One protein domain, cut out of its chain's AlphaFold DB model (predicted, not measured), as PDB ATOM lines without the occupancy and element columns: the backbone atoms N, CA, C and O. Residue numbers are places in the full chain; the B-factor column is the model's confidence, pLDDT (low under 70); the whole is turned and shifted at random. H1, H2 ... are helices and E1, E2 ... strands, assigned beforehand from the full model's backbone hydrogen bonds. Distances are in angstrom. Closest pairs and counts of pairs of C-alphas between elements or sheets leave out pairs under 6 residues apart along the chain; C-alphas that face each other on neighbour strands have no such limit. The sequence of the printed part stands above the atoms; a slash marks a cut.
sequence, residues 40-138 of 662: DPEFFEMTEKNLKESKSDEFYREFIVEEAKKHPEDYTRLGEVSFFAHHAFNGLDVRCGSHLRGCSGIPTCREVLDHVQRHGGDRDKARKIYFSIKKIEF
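AT A GLANCE: This is residues 40 to 138 of the 662 residues of an uncharacterized protein of Oidiodendron maius Zn (UniProt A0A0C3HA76). The last helix, H7, runs through the middle, with H6 folded back on it, H2 packed on it, and H3 leading off from it at about a right angle to H5. A small hairpin of E1 and E2 sits near the last residues of H7, while H1 and H4 lie at opposite ends of the longest axis. The printed part has 99 residues, in the order H1 to H5, E1, E2, H6, H7; its two-stranded sheet is antiparallel and the class is mostly helix. It is compact, with a radius of gyration of the C-alphas of 13.2 A and spans of 37 by 31 by 24 A.

IN THESE COORDINATES: H1 is residues 41 to 44, its first C-alpha at (198.405, 289.499, 403.688). H2 is 48 to 54, H3 56 to 70 at 20.7 A, H4 72 to 78 and H5 80 to 88. E1 is 95 to 97 and E2 102 to 104. H6 is 109 to 118, 14.3 A, and H7 123 to 138, 22.0 A, ending at (200.249, 288.033, 384.920).

HOW THE PARTS SIT: H7 is the hub, and the helix packing is mostly crossed. H6 and H7, a helical hairpin, touch at a steep tilt of 40 degrees, closest at C-alphas 113 and 126, 5.3 A. With residues 56 to 60 alone, H3 touches H7 about perpendicular at 89 degrees, closest at C-alphas 56 and 128, 4.5 A. H2 touches H7, C-alphas 54 and 128 being closest at 5.8 A. H5 only just touches H7, with 3 pairs of C-alphas within 8 A, closest at 88 and 129, 7.2 A. In the hairpin E1 and E2, N 104 and O 95 are within hydrogen-bond range at 2.8 A. Each O i to N i+4 pair is within range in H2, H4, H5, H6 and H7, and 10 of 11 in H3; H1 is too short for one.

THE WHOLE: The farthest C-alphas, of Glu 42 and Glu 73, are 38.5 A apart. The printed part has no cut and no long link, and no printed residue is under 70 in pLDDT.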
ATOM      1  N   ASP A  40     194.602 291.743 404.445       81.94
ATOM      2  CA  ASP A  40     195.050 290.568 405.208       81.94
ATOM      3  C   ASP A  40     196.069 289.777 404.360       81.94
ATOM      4  O   ASP A  40     195.650 289.134 403.384       81.94
ATOM      5  N   PRO A  41     197.384 289.893 404.645       77.19
ATOM      6  CA  PRO A  41     198.405 289.499 403.688       77.19
ATOM      7  C   PRO A  41     198.373 288.005 403.429       77.19
ATOM      8  O   PRO A  41     198.418 287.585 402.281       77.19
ATOM      9  N   GLU A  42     198.172 287.210 404.478       85.12
ATOM     10  CA  GLU A  42     198.129 285.752 404.390       85.12
ATOM     11  C   GLU A  42     196.927 285.257 403.578       85.12
ATOM     12  O   GLU A  42     197.017 284.239 402.895       85.12
ATOM     13  N   PHE A  43     195.799 285.975 403.614       87.69
ATOM     14  CA  PHE A  43     194.581 285.573 402.906       87.69
ATOM     15  C   PHE A  43     194.594 285.938 401.413       87.69
ATOM     16  O   PHE A  43     194.017 285.214 400.595       87.69
ATOM     17  N   PHE A  44     195.228 287.057 401.054       88.31
ATOM     18  CA  PHE A  44     195.304 287.570 399.679       88.31
ATOM     19  C   PHE A  44     196.670 287.353 399.009       88.31
ATOM     20  O   PHE A  44     196.853 287.758 397.860       88.31
ATOM     21  N   GLU A  45     197.626 286.702 399.669       85.06
ATOM     22  CA  GLU A  45     198.867 286.281 399.022       85.06
ATOM     23  C   GLU A  45     198.574 285.185 397.989       85.06
ATOM     24  O   GLU A  45     197.852 284.221 398.261       85.06
ATOM     25  N   MET A  46     199.146 285.305 396.789       82.38
ATOM     26  CA  MET A  46     198.969 284.337 395.699       82.38
ATOM     27  C   MET A  46     199.849 283.091 395.881       82.38
ATOM     28  O   MET A  46     200.643 282.736 395.013       82.38
ATOM     29  N   THR A  47     199.714 282.416 397.019       83.25
ATOM     30  CA  THR A  47     200.359 281.120 397.256       83.25
ATOM     31  C   THR A  47     199.627 280.006 396.505       83.25
ATOM     32  O   THR A  47     198.424 280.101 396.253       83.25
ATOM     33  N   GLU A  48     200.319 278.905 396.186       81.94
ATOM     34  CA  GLU A  48     199.696 277.725 395.559       81.94
ATOM     35  C   GLU A  48     198.481 277.232 396.367       81.94
ATOM     36  O   GLU A  48     197.435 276.899 395.805       81.94
ATOM     37  N   LYS A  49     198.605 277.251 397.701       86.19
ATOM     38  CA  LYS A  49     197.530 276.916 398.637       86.19
ATOM     39  C   LYS A  49     196.333 277.855 398.470       86.19
ATOM     40  O   LYS A  49     195.224 277.377 398.240       86.19
ATOM     41  N   ASN A  50     196.547 279.169 398.535       87.81
ATOM     42  CA  ASN A  50     195.463 280.150 398.453       87.81
ATOM     43  C   ASN A  50     194.779 280.140 397.083       87.81
ATOM     44  O   ASN A  50     193.554 280.242 397.007       87.81
ATOM     45  N   LEU A  51     195.543 279.969 396.000       85.19
ATOM     46  CA  LEU A  51     195.001 279.827 394.650       85.19
ATOM     47  C   LEU A  51     194.077 278.605 394.549       85.19
ATOM     48  O   LEU A  51     192.937 278.758 394.106       85.19
ATOM     49  N   LYS A  52     194.519 277.433 395.031       86.31
ATOM     50  CA  LYS A  52     193.705 276.204 395.074       86.31
ATOM     51  C   LYS A  52     192.451 276.362 395.935       86.31
ATOM     52  O   LYS A  52     191.366 275.975 395.511       86.31
ATOM     53  N   GLU A  53     192.582 276.940 397.126       90.50
ATOM     54  CA  GLU A  53     191.457 277.135 398.049       90.50
ATOM     55  C   GLU A  53     190.425 278.139 397.523       90.50
ATOM     56  O   GLU A  53     189.230 277.968 397.752       90.50
ATOM     57  N   SER A  54     190.867 279.176 396.808       90.94
ATOM     58  CA  SER A  54     189.975 280.206 396.268       90.94
ATOM     59  C   SER A  54     189.066 279.712 395.144       90.94
ATOM     60  O   SER A  54     188.006 280.298 394.937       90.94
ATOM     61  N   LYS A  55     189.484 278.683 394.388       93.00
ATOM     62  CA  LYS A  55     188.833 278.256 393.135       93.00
ATOM     63  C   LYS A  55     188.569 279.420 392.163       93.00
ATOM     64  O   LYS A  55     187.522 279.491 391.520       93.00
ATOM     65  N   SER A  56     189.489 280.387 392.095       90.81
ATOM     66  CA  SER A  56     189.327 281.620 391.306       90.81
ATOM     67  C   SER A  56     189.158 281.373 389.800       90.81
ATOM     68  O   SER A  56     188.572 282.184 389.093       90.81
ATOM     69  N   ASP A  57     189.724 280.282 389.290       87.38
ATOM     70  CA  ASP A  57     189.651 279.840 387.895       87.38
ATOM     71  C   ASP A  57     188.278 279.253 387.537       87.38
ATOM     72  O   ASP A  57     187.720 279.598 386.494       87.38
ATOM     73  N   GLU A  58     187.708 278.424 388.416       89.88
ATOM     74  CA  GLU A  58     186.330 277.928 388.311       89.88
ATOM     75  C   GLU A  58     185.330 279.081 388.424       89.88
ATOM     76  O   GLU A  58     184.460 279.220 387.564       89.88
ATOM     77  N   PHE A  59     185.529 279.972 389.402       93.19
ATOM     78  CA  PHE A  59     184.749 281.202 389.536       93.19
ATOM     79  C   PHE A  59     184.785 282.045 388.257       93.19
ATOM     80  O   PHE A  59     183.739 282.463 387.769       93.19
ATOM     81  N   TYR A  60     185.976 282.284 387.698       92.25
ATOM     82  CA  TYR A  60     186.130 283.078 386.481       92.25
ATOM     83  C   TYR A  60     185.403 282.447 385.288       92.25
ATOM     84  O   TYR A  60     184.697 283.148 384.564       92.25
ATOM     85  N   ARG A  61     185.520 281.122 385.110       88.06
ATOM     86  CA  ARG A  61     184.814 280.381 384.052       88.06
ATOM     87  C   ARG A  61     183.310 280.584 384.138       88.06
ATOM     88  O   ARG A  61     182.677 280.931 383.145       88.06
ATOM     89  N   GLU A  62     182.747 280.304 385.309       89.62
ATOM     90  CA  GLU A  62     181.308 280.379 385.545       89.62
ATOM     91  C   GLU A  62     180.818 281.808 385.347       89.62
ATOM     92  O   GLU A  62     179.876 282.028 384.591       89.62
ATOM     93  N   PHE A  63     181.536 282.779 385.917       91.44
ATOM     94  CA  PHE A  63     181.233 284.195 385.766       91.44
ATOM     95  C   PHE A  63     181.203 284.620 384.296       91.44
ATOM     96  O   PHE A  63     180.203 285.172 383.845       91.44
ATOM     97  N   ILE A  64     182.264 284.344 383.528       89.38
ATOM     98  CA  ILE A  64     182.336 284.729 382.113       89.38
ATOM     99  C   ILE A  64     181.204 284.081 381.315       89.38
ATOM    100  O   ILE A  64     180.532 284.766 380.549       89.38
ATOM    101  N   VAL A  65     180.953 282.781 381.498       85.38
ATOM    102  CA  VAL A  65     179.914 282.062 380.745       85.38
ATOM    103  C   VAL A  65     178.511 282.569 381.084       85.38
ATOM    104  O   VAL A  65     177.671 282.672 380.189       85.38
ATOM    105  N   GLU A  66     178.228 282.851 382.354       88.88
ATOM    106  CA  GLU A  66     176.916 283.334 382.783       88.88
ATOM    107  C   GLU A  66     176.683 284.793 382.399       88.88
ATOM    108  O   GLU A  66     175.646 285.109 381.810       88.88
ATOM    109  N   GLU A  67     177.637 285.677 382.680       90.19
ATOM    110  CA  GLU A  67     177.487 287.105 382.412       90.19
ATOM    111  C   GLU A  67     177.526 287.403 380.913       90.19
ATOM    112  O   GLU A  67     176.711 288.190 380.433       90.19
ATOM    113  N   ALA A  68     178.367 286.725 380.123       86.62
ATOM    114  CA  ALA A  68     178.382 286.919 378.670       86.62
ATOM    115  C   ALA A  68     177.061 286.490 378.006       86.62
ATOM    116  O   ALA A  68     176.656 287.080 377.005       86.62
ATOM    117  N   LYS A  69     176.350 285.498 378.568       87.50
ATOM    118  CA  LYS A  69     175.000 285.119 378.104       87.50
ATOM    119  C   LYS A  69     173.960 286.195 378.410       87.50
ATOM    120  O   LYS A  69     173.042 286.376 377.614       87.50
ATOM    121  N   LYS A  70     174.082 286.879 379.552       91.94
ATOM    122  CA  LYS A  70     173.181 287.974 379.948       91.94
ATOM    123  C   LYS A  70     173.475 289.259 379.171       91.94
ATOM    124  O   LYS A  70     172.544 289.975 378.811       91.94
ATOM    125  N   HIS A  71     174.749 289.520 378.882       92.19
ATOM    126  CA  HIS A  71     175.245 290.768 378.305       92.19
ATOM    127  C   HIS A  71     176.117 290.534 377.048       92.19
ATOM    128  O   HIS A  71     177.284 290.934 377.018       92.19
ATOM    129  N   PRO A  72     175.579 289.913 375.978       88.81
ATOM    130  CA  PRO A  72     176.368 289.524 374.803       88.81
ATOM    131  C   PRO A  72     176.919 290.719 374.006       88.81
ATOM    132  O   PRO A  72     178.009 290.637 373.436       88.81
ATOM    133  N   GLU A  73     176.191 291.839 373.978       89.88
ATOM    134  CA  GLU A  73     176.636 293.070 373.308       89.88
ATOM    135  C   GLU A  73     177.838 293.695 374.021       89.88
ATOM    136  O   GLU A  73     178.815 294.071 373.372       89.88
ATOM    137  N   ASP A  74     177.811 293.741 375.357       90.44
ATOM    138  CA  ASP A  74     178.938 294.227 376.151       90.44
ATOM    139  C   ASP A  74     180.144 293.307 376.033       90.44
ATOM    140  O   ASP A  74     181.255 293.802 375.873       90.44
ATOM    141  N   TYR A  75     179.942 291.986 376.047       88.69
ATOM    142  CA  TYR A  75     181.028 291.025 375.850       88.69
ATOM    143  C   TYR A  75     181.726 291.241 374.502       88.69
ATOM    144  O   TYR A  75     182.949 291.357 374.438       88.69
ATOM    145  N   THR A  76     180.943 291.389 373.429       86.19
ATOM    146  CA  THR A  76     181.462 291.640 372.074       86.19
ATOM    147  C   THR A  76     182.189 292.985 371.977       86.19
ATOM    148  O   THR A  76     183.218 293.088 371.312       86.19
ATOM    149  N   ARG A  77     181.661 294.025 372.632       89.50
ATOM    150  CA  ARG A  77     182.196 295.393 372.578       89.50
ATOM    151  C   ARG A  77     183.452 295.584 373.428       89.50
ATOM    152  O   ARG A  77     184.358 296.298 373.009       89.50
ATOM    153  N   LEU A  78     183.474 295.022 374.634       89.00
ATOM    154  CA  LEU A  78     184.527 295.231 375.630       89.00
ATOM    155  C   LEU A  78     185.675 294.221 375.500       89.00
ATOM    156  O   LEU A  78     186.804 294.527 375.896       89.00
ATOM    157  N   GLY A  79     185.392 293.037 374.954       89.38
ATOM    158  CA  GLY A  79     186.286 291.888 375.027       89.38
ATOM    159  C   GLY A  79     186.315 291.278 376.429       89.38
ATOM    160  O   GLY A  79     186.014 291.945 377.416       89.38
ATOM    161  N   GLU A  80     186.678 290.004 376.526       91.12
ATOM    162  CA  GLU A  80     186.568 289.195 377.745       91.12
ATOM    163  C   GLU A  80     187.191 289.824 379.005       91.12
ATOM    164  O   GLU A  80     186.535 289.875 380.046       91.12
ATOM    165  N   VAL A  81     188.418 290.351 378.927       92.50
ATOM    166  CA  VAL A  81     189.098 290.929 380.102       92.50
ATOM    167  C   VAL A  81     188.401 292.194 380.595       92.50
ATOM    168  O   VAL A  81     188.088 292.312 381.782       92.50
ATOM    169  N   SER A  82     188.148 293.142 379.690       92.88
ATOM    170  CA  SER A  82     187.493 294.400 380.051       92.88
ATOM    171  C   SER A  82     186.043 294.147 380.466       92.88
ATOM    172  O   SER A  82     185.539 294.802 381.371       92.88
ATOM    173  N   PHE A  83     185.382 293.156 379.859       93.50
ATOM    174  CA  PHE A  83     184.055 292.684 380.243       93.50
ATOM    175  C   PHE A  83     184.040 292.142 381.675       93.50
ATOM    176  O   PHE A  83     183.199 292.559 382.471       93.50
ATOM    177  N   PHE A  84     184.988 291.264 382.023       94.19
ATOM    178  CA  PHE A  84     185.120 290.732 383.377       94.19
ATOM    179  C   PHE A  84     185.273 291.857 384.395       94.19
ATOM    180  O   PHE A  84     184.513 291.919 385.356       94.19
ATOM    181  N   ALA A  85     186.216 292.773 384.171       93.06
ATOM    182  CA  ALA A  85     186.441 293.887 385.081       93.06
ATOM    183  C   ALA A  85     185.214 294.800 385.193       93.06
ATOM    184  O   ALA A  85     184.823 295.165 386.300       93.06
ATOM    185  N   HIS A  86     184.568 295.116 384.069       93.31
ATOM    186  CA  HIS A  86     183.392 295.976 384.039       93.31
ATOM    187  C   HIS A  86     182.241 295.402 384.872       93.31
ATOM    188  O   HIS A  86     181.676 296.112 385.703       93.31
ATOM    189  N   HIS A  87     181.924 294.118 384.698       93.25
ATOM    190  CA  HIS A  87     180.798 293.470 385.379       93.25
ATOM    191  C   HIS A  87     181.135 292.994 386.796       93.25
ATOM    192  O   HIS A  87     180.261 292.969 387.657       93.25
ATOM    193  N   ALA A  88     182.397 292.672 387.089       90.94
ATOM    194  CA  ALA A  88     182.818 292.312 388.443       90.94
ATOM    195  C   ALA A  88     182.956 293.533 389.376       90.94
ATOM    196  O   ALA A  88     182.894 293.358 390.592       90.94
ATOM    197  N   PHE A  89     183.131 294.745 388.823       86.06
ATOM    198  CA  PHE A  89     183.368 295.987 389.579       86.06
ATOM    199  C   PHE A  89     182.382 297.131 389.296       86.06
ATOM    200  O   PHE A  89     182.635 298.265 389.708       86.06
ATOM    201  N   ASN A  90     181.262 296.876 388.616       83.81
ATOM    202  CA  ASN A  90     180.286 297.902 388.224       83.81
ATOM    203  C   ASN A  90     180.928 299.111 387.513       83.81
ATOM    204  O   ASN A  90     180.789 300.253 387.956       83.81
ATOM    205  N   GLY A  91     181.631 298.866 386.408       82.12
ATOM    206  CA  GLY A  91     182.119 299.927 385.525       82.12
ATOM    207  C   GLY A  91     183.628 300.149 385.497       82.12
ATOM    208  O   GLY A  91     184.068 301.138 384.915       82.12
ATOM    209  N   LEU A  92     184.430 299.268 386.101       87.19
ATOM    210  CA  LEU A  92     185.887 299.395 386.066       87.19
ATOM    211  C   LEU A  92     186.435 299.191 384.646       87.19
ATOM    212  O   LEU A  92     186.139 298.192 383.992       87.19
ATOM    213  N   ASP A  93     187.260 300.133 384.192       87.88
ATOM    214  CA  ASP A  93     187.907 300.110 382.879       87.88
ATOM    215  C   ASP A  93     189.298 299.467 382.978       87.88
ATOM    216  O   ASP A  93     190.318 300.158 383.018       87.88
ATOM    217  N   VAL A  94     189.342 298.132 383.054       91.50
ATOM    218  CA  VAL A  94     190.599 297.391 382.867       91.50
ATOM    219  C   VAL A  94     190.800 297.165 381.382       91.50
ATOM    220  O   VAL A  94     189.966 296.541 380.727       91.50
ATOM    221  N   ARG A  95     191.935 297.624 380.858       91.38
ATOM    222  CA  ARG A  95     192.312 297.426 379.456       91.38
ATOM    223  C   ARG A  95     193.675 296.776 379.374       91.38
ATOM    224  O   ARG A  95     194.618 297.245 380.008       91.38
ATOM    225  N   CYS A  96     193.777 295.733 378.559       90.94
ATOM    226  CA  CYS A  96     195.006 294.982 378.345       90.94
ATOM    227  C   CYS A  96     195.363 294.957 376.858       90.94
ATOM    228  O   CYS A  96     194.486 294.885 375.996       90.94
ATOM    229  N   GLY A  97     196.651 295.022 376.537       86.75
ATOM    230  CA  GLY A  97     197.107 294.932 375.154       86.75
ATOM    231  C   GLY A  97     198.561 295.335 374.962       86.75
ATOM    232  O   GLY A  97     199.174 295.976 375.815       86.75
ATOM    233  N   SER A  98     199.115 295.004 373.795       81.31
ATOM    234  CA  SER A  98     200.515 295.309 373.479       81.31
ATOM    235  C   SER A  98     200.788 296.815 373.417       81.31
ATOM    236  O   SER A  98     201.830 297.272 373.884       81.31
ATOM    237  N   HIS A  99     199.826 297.607 372.935       83.69
ATOM    238  CA  HIS A  99     199.908 299.072 372.909       83.69
ATOM    239  C   HIS A  99     199.922 299.714 374.310       83.69
ATOM    240  O   HIS A  99     200.449 300.813 374.466       83.69
ATOM    241  N   LEU A 100     199.385 299.025 375.324       84.25
ATOM    242  CA  LEU A 100     199.375 299.463 376.727       84.25
ATOM    243  C   LEU A 100     200.577 298.947 377.520       84.25
ATOM    244  O   LEU A 100     200.748 299.325 378.674       84.25
ATOM    245  N   ARG A 101     201.422 298.119 376.895       85.31
ATOM    246  CA  ARG A 101     202.559 297.446 377.533       85.31
ATOM    247  C   ARG A 101     202.171 296.563 378.724       85.31
ATOM    248  O   ARG A 101     202.903 296.524 379.706       85.31
ATOM    249  N   GLY A 102     201.038 295.871 378.617       87.94
ATOM    250  CA  GLY A 102     200.488 295.037 379.685       87.94
ATOM    251  C   GLY A 102     199.017 295.357 379.920       87.94
ATOM    252  O   GLY A 102     198.268 295.599 378.964       87.94
ATOM    253  N   CYS A 103     198.614 295.383 381.186       91.19
ATOM    254  CA  CYS A 103     197.292 295.830 381.612       91.19
ATOM    255  C   CYS A 103     197.333 297.204 382.297       91.19
ATOM    256  O   CYS A 103     198.294 297.579 382.959       91.19
ATOM    257  N   SER A 104     196.249 297.959 382.153       92.19
ATOM    258  CA  SER A 104     196.025 299.257 382.793       92.19
ATOM    259  C   SER A 104     194.694 299.247 383.540       92.19
ATOM    260  O   SER A 104     193.788 298.499 383.173       92.19
ATOM    261  N   GLY A 105     194.581 300.059 384.596       90.50
ATOM    262  CA  GLY A 105     193.367 300.127 385.420       90.50
ATOM    263  C   GLY A 105     193.186 298.948 386.384       90.50
ATOM    264  O   GLY A 105     192.081 298.737 386.876       90.50
ATOM    265  N   ILE A 106     194.247 298.175 386.650       91.25
ATOM    266  CA  ILE A 106     194.204 297.028 387.564       91.25
ATOM    267  C   ILE A 106     193.940 297.513 389.001       91.25
ATOM    268  O   ILE A 106     194.739 298.287 389.533       91.25
ATOM    269  N   PRO A 107     192.852 297.062 389.652       90.94
ATOM    270  CA  PRO A 107     192.517 297.473 391.005       90.94
ATOM    271  C   PRO A 107     193.452 296.818 392.025       90.94
ATOM    272  O   PRO A 107     193.858 295.656 391.906       90.94
ATOM    273  N   THR A 108     193.759 297.556 393.083       90.12
ATOM    274  CA  THR A 108     194.439 297.043 394.271       90.12
ATOM    275  C   THR A 108     193.529 296.095 395.051       90.12
ATOM    276  O   THR A 108     192.303 296.201 395.003       90.12
ATOM    277  N   CYS A 109     194.121 295.200 395.848       89.69
ATOM    278  CA  CYS A 109     193.363 294.289 396.715       89.69
ATOM    279  C   CYS A 109     192.324 295.022 397.589       89.69
ATOM    280  O   CYS A 109     191.193 294.557 397.738       89.69
ATOM    281  N   ARG A 110     192.676 296.202 398.119       89.00
ATOM    282  CA  ARG A 110     191.775 297.013 398.945       89.00
ATOM    283  C   ARG A 110     190.578 297.531 398.155       89.00
ATOM    284  O   ARG A 110     189.461 297.466 398.649       89.00
ATOM    285  N   GLU A 111     190.797 298.009 396.934       91.62
ATOM    286  CA  GLU A 111     189.707 298.473 396.070       91.62
ATOM    287  C   GLU A 111     188.741 297.332 395.739       91.62
ATOM    288  O   GLU A 111     187.530 297.547 395.766       91.62
ATOM    289  N   VAL A 112     189.253 296.112 395.523       92.25
ATOM    290  CA  VAL A 112     188.421 294.905 395.364       92.25
ATOM    291  C   VAL A 112     187.613 294.618 396.621       92.25
ATOM    292  O   VAL A 112     186.397 294.438 396.545       92.25
ATOM    293  N   LEU A 113     188.266 294.593 397.782       91.50
ATOM    294  CA  LEU A 113     187.616 294.285 399.049       91.50
ATOM    295  C   LEU A 113     186.522 295.305 399.390       91.50
ATOM    296  O   LEU A 113     185.386 294.913 399.664       91.50
ATOM    297  N   ASP A 114     186.838 296.598 399.311       91.38
ATOM    298  CA  ASP A 114     185.900 297.680 399.607       91.38
ATOM    299  C   ASP A 114     184.724 297.681 398.617       91.38
ATOM    300  O   ASP A 114     183.585 297.951 399.006       91.38
ATOM    301  N   HIS A 115     184.978 297.384 397.336       92.56
ATOM    302  CA  HIS A 115     183.932 297.275 396.320       92.56
ATOM    303  C   HIS A 115     182.970 296.126 396.634       92.56
ATOM    304  O   HIS A 115     181.754 296.334 396.671       92.56
ATOM    305  N   VAL A 116     183.496 294.928 396.889       92.31
ATOM    306  CA  VAL A 116     182.683 293.731 397.140       92.31
ATOM    307  C   VAL A 116     181.862 293.880 398.421       92.31
ATOM    308  O   VAL A 116     180.672 293.566 398.410       92.31
ATOM    309  N   GLN A 117     182.442 294.440 399.486       90.81
ATOM    310  CA  GLN A 117     181.729 294.700 400.743       90.81
ATOM    311  C   GLN A 117     180.575 295.695 400.567       90.81
ATOM    312  O   GLN A 117     179.481 295.466 401.081       90.81
ATOM    313  N   ARG A 118     180.778 296.774 399.796       92.00
ATOM    314  CA  ARG A 118     179.724 297.764 399.503       92.00
ATOM    315  C   ARG A 118     178.535 297.179 398.738       92.00
ATOM    316  O   ARG A 118     177.434 297.708 398.853       92.00
ATOM    317  N   HIS A 119     178.741 296.089 398.003       90.88
ATOM    318  CA  HIS A 119     177.708 295.407 397.220       90.88
ATOM    319  C   HIS A 119     177.239 294.092 397.866       90.88
ATOM    320  O   HIS A 119     176.706 293.218 397.183       90.88
ATOM    321  N   GLY A 120     177.431 293.940 399.183       89.69
ATOM    322  CA  GLY A 120     176.902 292.814 399.956       89.69
ATOM    323  C   GLY A 120     177.615 291.477 399.730       89.69
ATOM    324  O   GLY A 120     177.064 290.435 400.075       89.69
ATOM    325  N   GLY A 121     178.812 291.482 399.139       88.75
ATOM    326  CA  GLY A 121     179.659 290.298 399.021       88.75
ATOM    327  C   GLY A 121     180.590 290.108 400.220       88.75
ATOM    328  O   GLY A 121     180.778 291.004 401.043       88.75
ATOM    329  N   ASP A 122     181.200 288.927 400.301       92.50
ATOM    330  CA  ASP A 122     182.130 288.562 401.364       92.50
ATOM    331  C   ASP A 122     183.605 288.630 400.924       92.50
ATOM    332  O   ASP A 122     183.955 288.931 399.776       92.50
ATOM    333  N   ARG A 123     184.499 288.349 401.877       91.94
ATOM    334  CA  ARG A 123     185.948 288.318 401.645       91.94
ATOM    335  C   ARG A 123     186.362 287.224 400.654       91.94
ATOM    336  O   ARG A 123     187.358 287.409 399.960       91.94
ATOM    337  N   ASP A 124     185.626 286.115 400.563       94.25
ATOM    338  CA  ASP A 124     185.944 285.021 399.637       94.25
ATOM    339  C   ASP A 124     185.656 285.416 398.184       94.25
ATOM    340  O   ASP A 124     186.498 285.216 397.306       94.25
ATOM    341  N   LYS A 125     184.524 286.084 397.932       93.69
ATOM    342  CA  LYS A 125     184.210 286.679 396.627       93.69
ATOM    343  C   LYS A 125     185.252 287.726 396.230       93.69
ATOM    344  O   LYS A 125     185.708 287.716 395.088       93.69
ATOM    345  N   ALA A 126     185.678 288.578 397.164       93.12
ATOM    346  CA  ALA A 126     186.754 289.539 396.913       93.12
ATOM    347  C   ALA A 126     188.074 288.847 396.536       93.12
ATOM    348  O   ALA A 126     188.729 289.258 395.580       93.12
ATOM    349  N   ARG A 127     188.440 287.760 397.230       93.75
ATOM    350  CA  ARG A 127     189.638 286.960 396.927       93.75
ATOM    351  C   ARG A 127     189.580 286.334 395.540       93.75
ATOM    352  O   ARG A 127     190.554 286.436 394.800       93.75
ATOM    353  N   LYS A 128     188.445 285.743 395.162       95.00
ATOM    354  CA  LYS A 128     188.235 285.173 393.822       95.00
ATOM    355  C   LYS A 128     188.432 286.221 392.734       95.00
ATOM    356  O   LYS A 128     189.243 286.009 391.842       95.00
ATOM    357  N   ILE A 129     187.762 287.367 392.858       93.75
ATOM    358  CA  ILE A 129     187.864 288.471 391.897       93.75
ATOM    359  C   ILE A 129     189.306 288.988 391.805       93.75
ATOM    360  O   ILE A 129     189.839 289.134 390.704       93.75
ATOM    361  N   TYR A 130     189.956 289.223 392.948       92.38
ATOM    362  CA  TYR A 130     191.338 289.695 393.000       92.38
ATOM    363  C   TYR A 130     192.306 288.715 392.323       92.38
ATOM    364  O   TYR A 130     193.087 289.119 391.463       92.38
ATOM    365  N   PHE A 131     192.224 287.421 392.646       92.25
ATOM    366  CA  PHE A 131     193.066 286.399 392.025       92.25
ATOM    367  C   PHE A 131     192.787 286.227 390.536       92.25
ATOM    368  O   PHE A 131     193.738 286.038 389.779       92.25
ATOM    369  N   SER A 132     191.533 286.336 390.090       93.00
ATOM    370  CA  SER A 132     191.211 286.312 388.663       93.00
ATOM    371  C   SER A 132     191.890 287.469 387.929       93.00
ATOM    372  O   SER A 132     192.618 287.223 386.974       93.00
ATOM    373  N   ILE A 133     191.751 288.709 388.416       91.56
ATOM    374  CA  ILE A 133     192.412 289.881 387.815       91.56
ATOM    375  C   ILE A 133     193.932 289.725 387.808       91.56
ATOM    376  O   ILE A 133     194.566 289.963 386.783       91.56
ATOM    377  N   LYS A 134     194.526 289.306 388.928       89.56
ATOM    378  CA  LYS A 134     195.982 289.161 389.030       89.56
ATOM    379  C   LYS A 134     196.526 288.059 388.127       89.56
ATOM    380  O   LYS A 134     197.582 288.233 387.528       89.56
ATOM    381  N   LYS A 135     195.798 286.949 387.965       88.00
ATOM    382  CA  LYS A 135     196.140 285.914 386.978       88.00
ATOM    383  C   LYS A 135     196.080 286.459 385.549       88.00
ATOM    384  O   LYS A 135     196.977 286.157 384.769       88.00
ATOM    385  N   ILE A 136     195.067 287.259 385.212       89.69
ATOM    386  CA  ILE A 136     194.941 287.886 383.886       89.69
ATOM    387  C   ILE A 136     196.109 288.835 383.622       89.69
ATOM    388  O   ILE A 136     196.763 288.700 382.592       89.69
ATOM    389  N   GLU A 137     196.386 289.754 384.552       89.06
ATOM    390  CA  GLU A 137     197.526 290.678 384.484       89.06
ATOM    391  C   GLU A 137     198.821 289.901 384.241       89.06
ATOM    392  O   GLU A 137     199.523 290.144 383.266       89.06
ATOM    393  N   PHE A 138     199.063 288.865 385.042       84.12
ATOM    394  CA  PHE A 138     200.249 288.033 384.920       84.12
ATOM    395  C   PHE A 138     200.353 287.296 383.573       84.12
ATOM    396  O   PHE A 138     201.435 287.240 382.983       84.12
TER     397      PHE A 138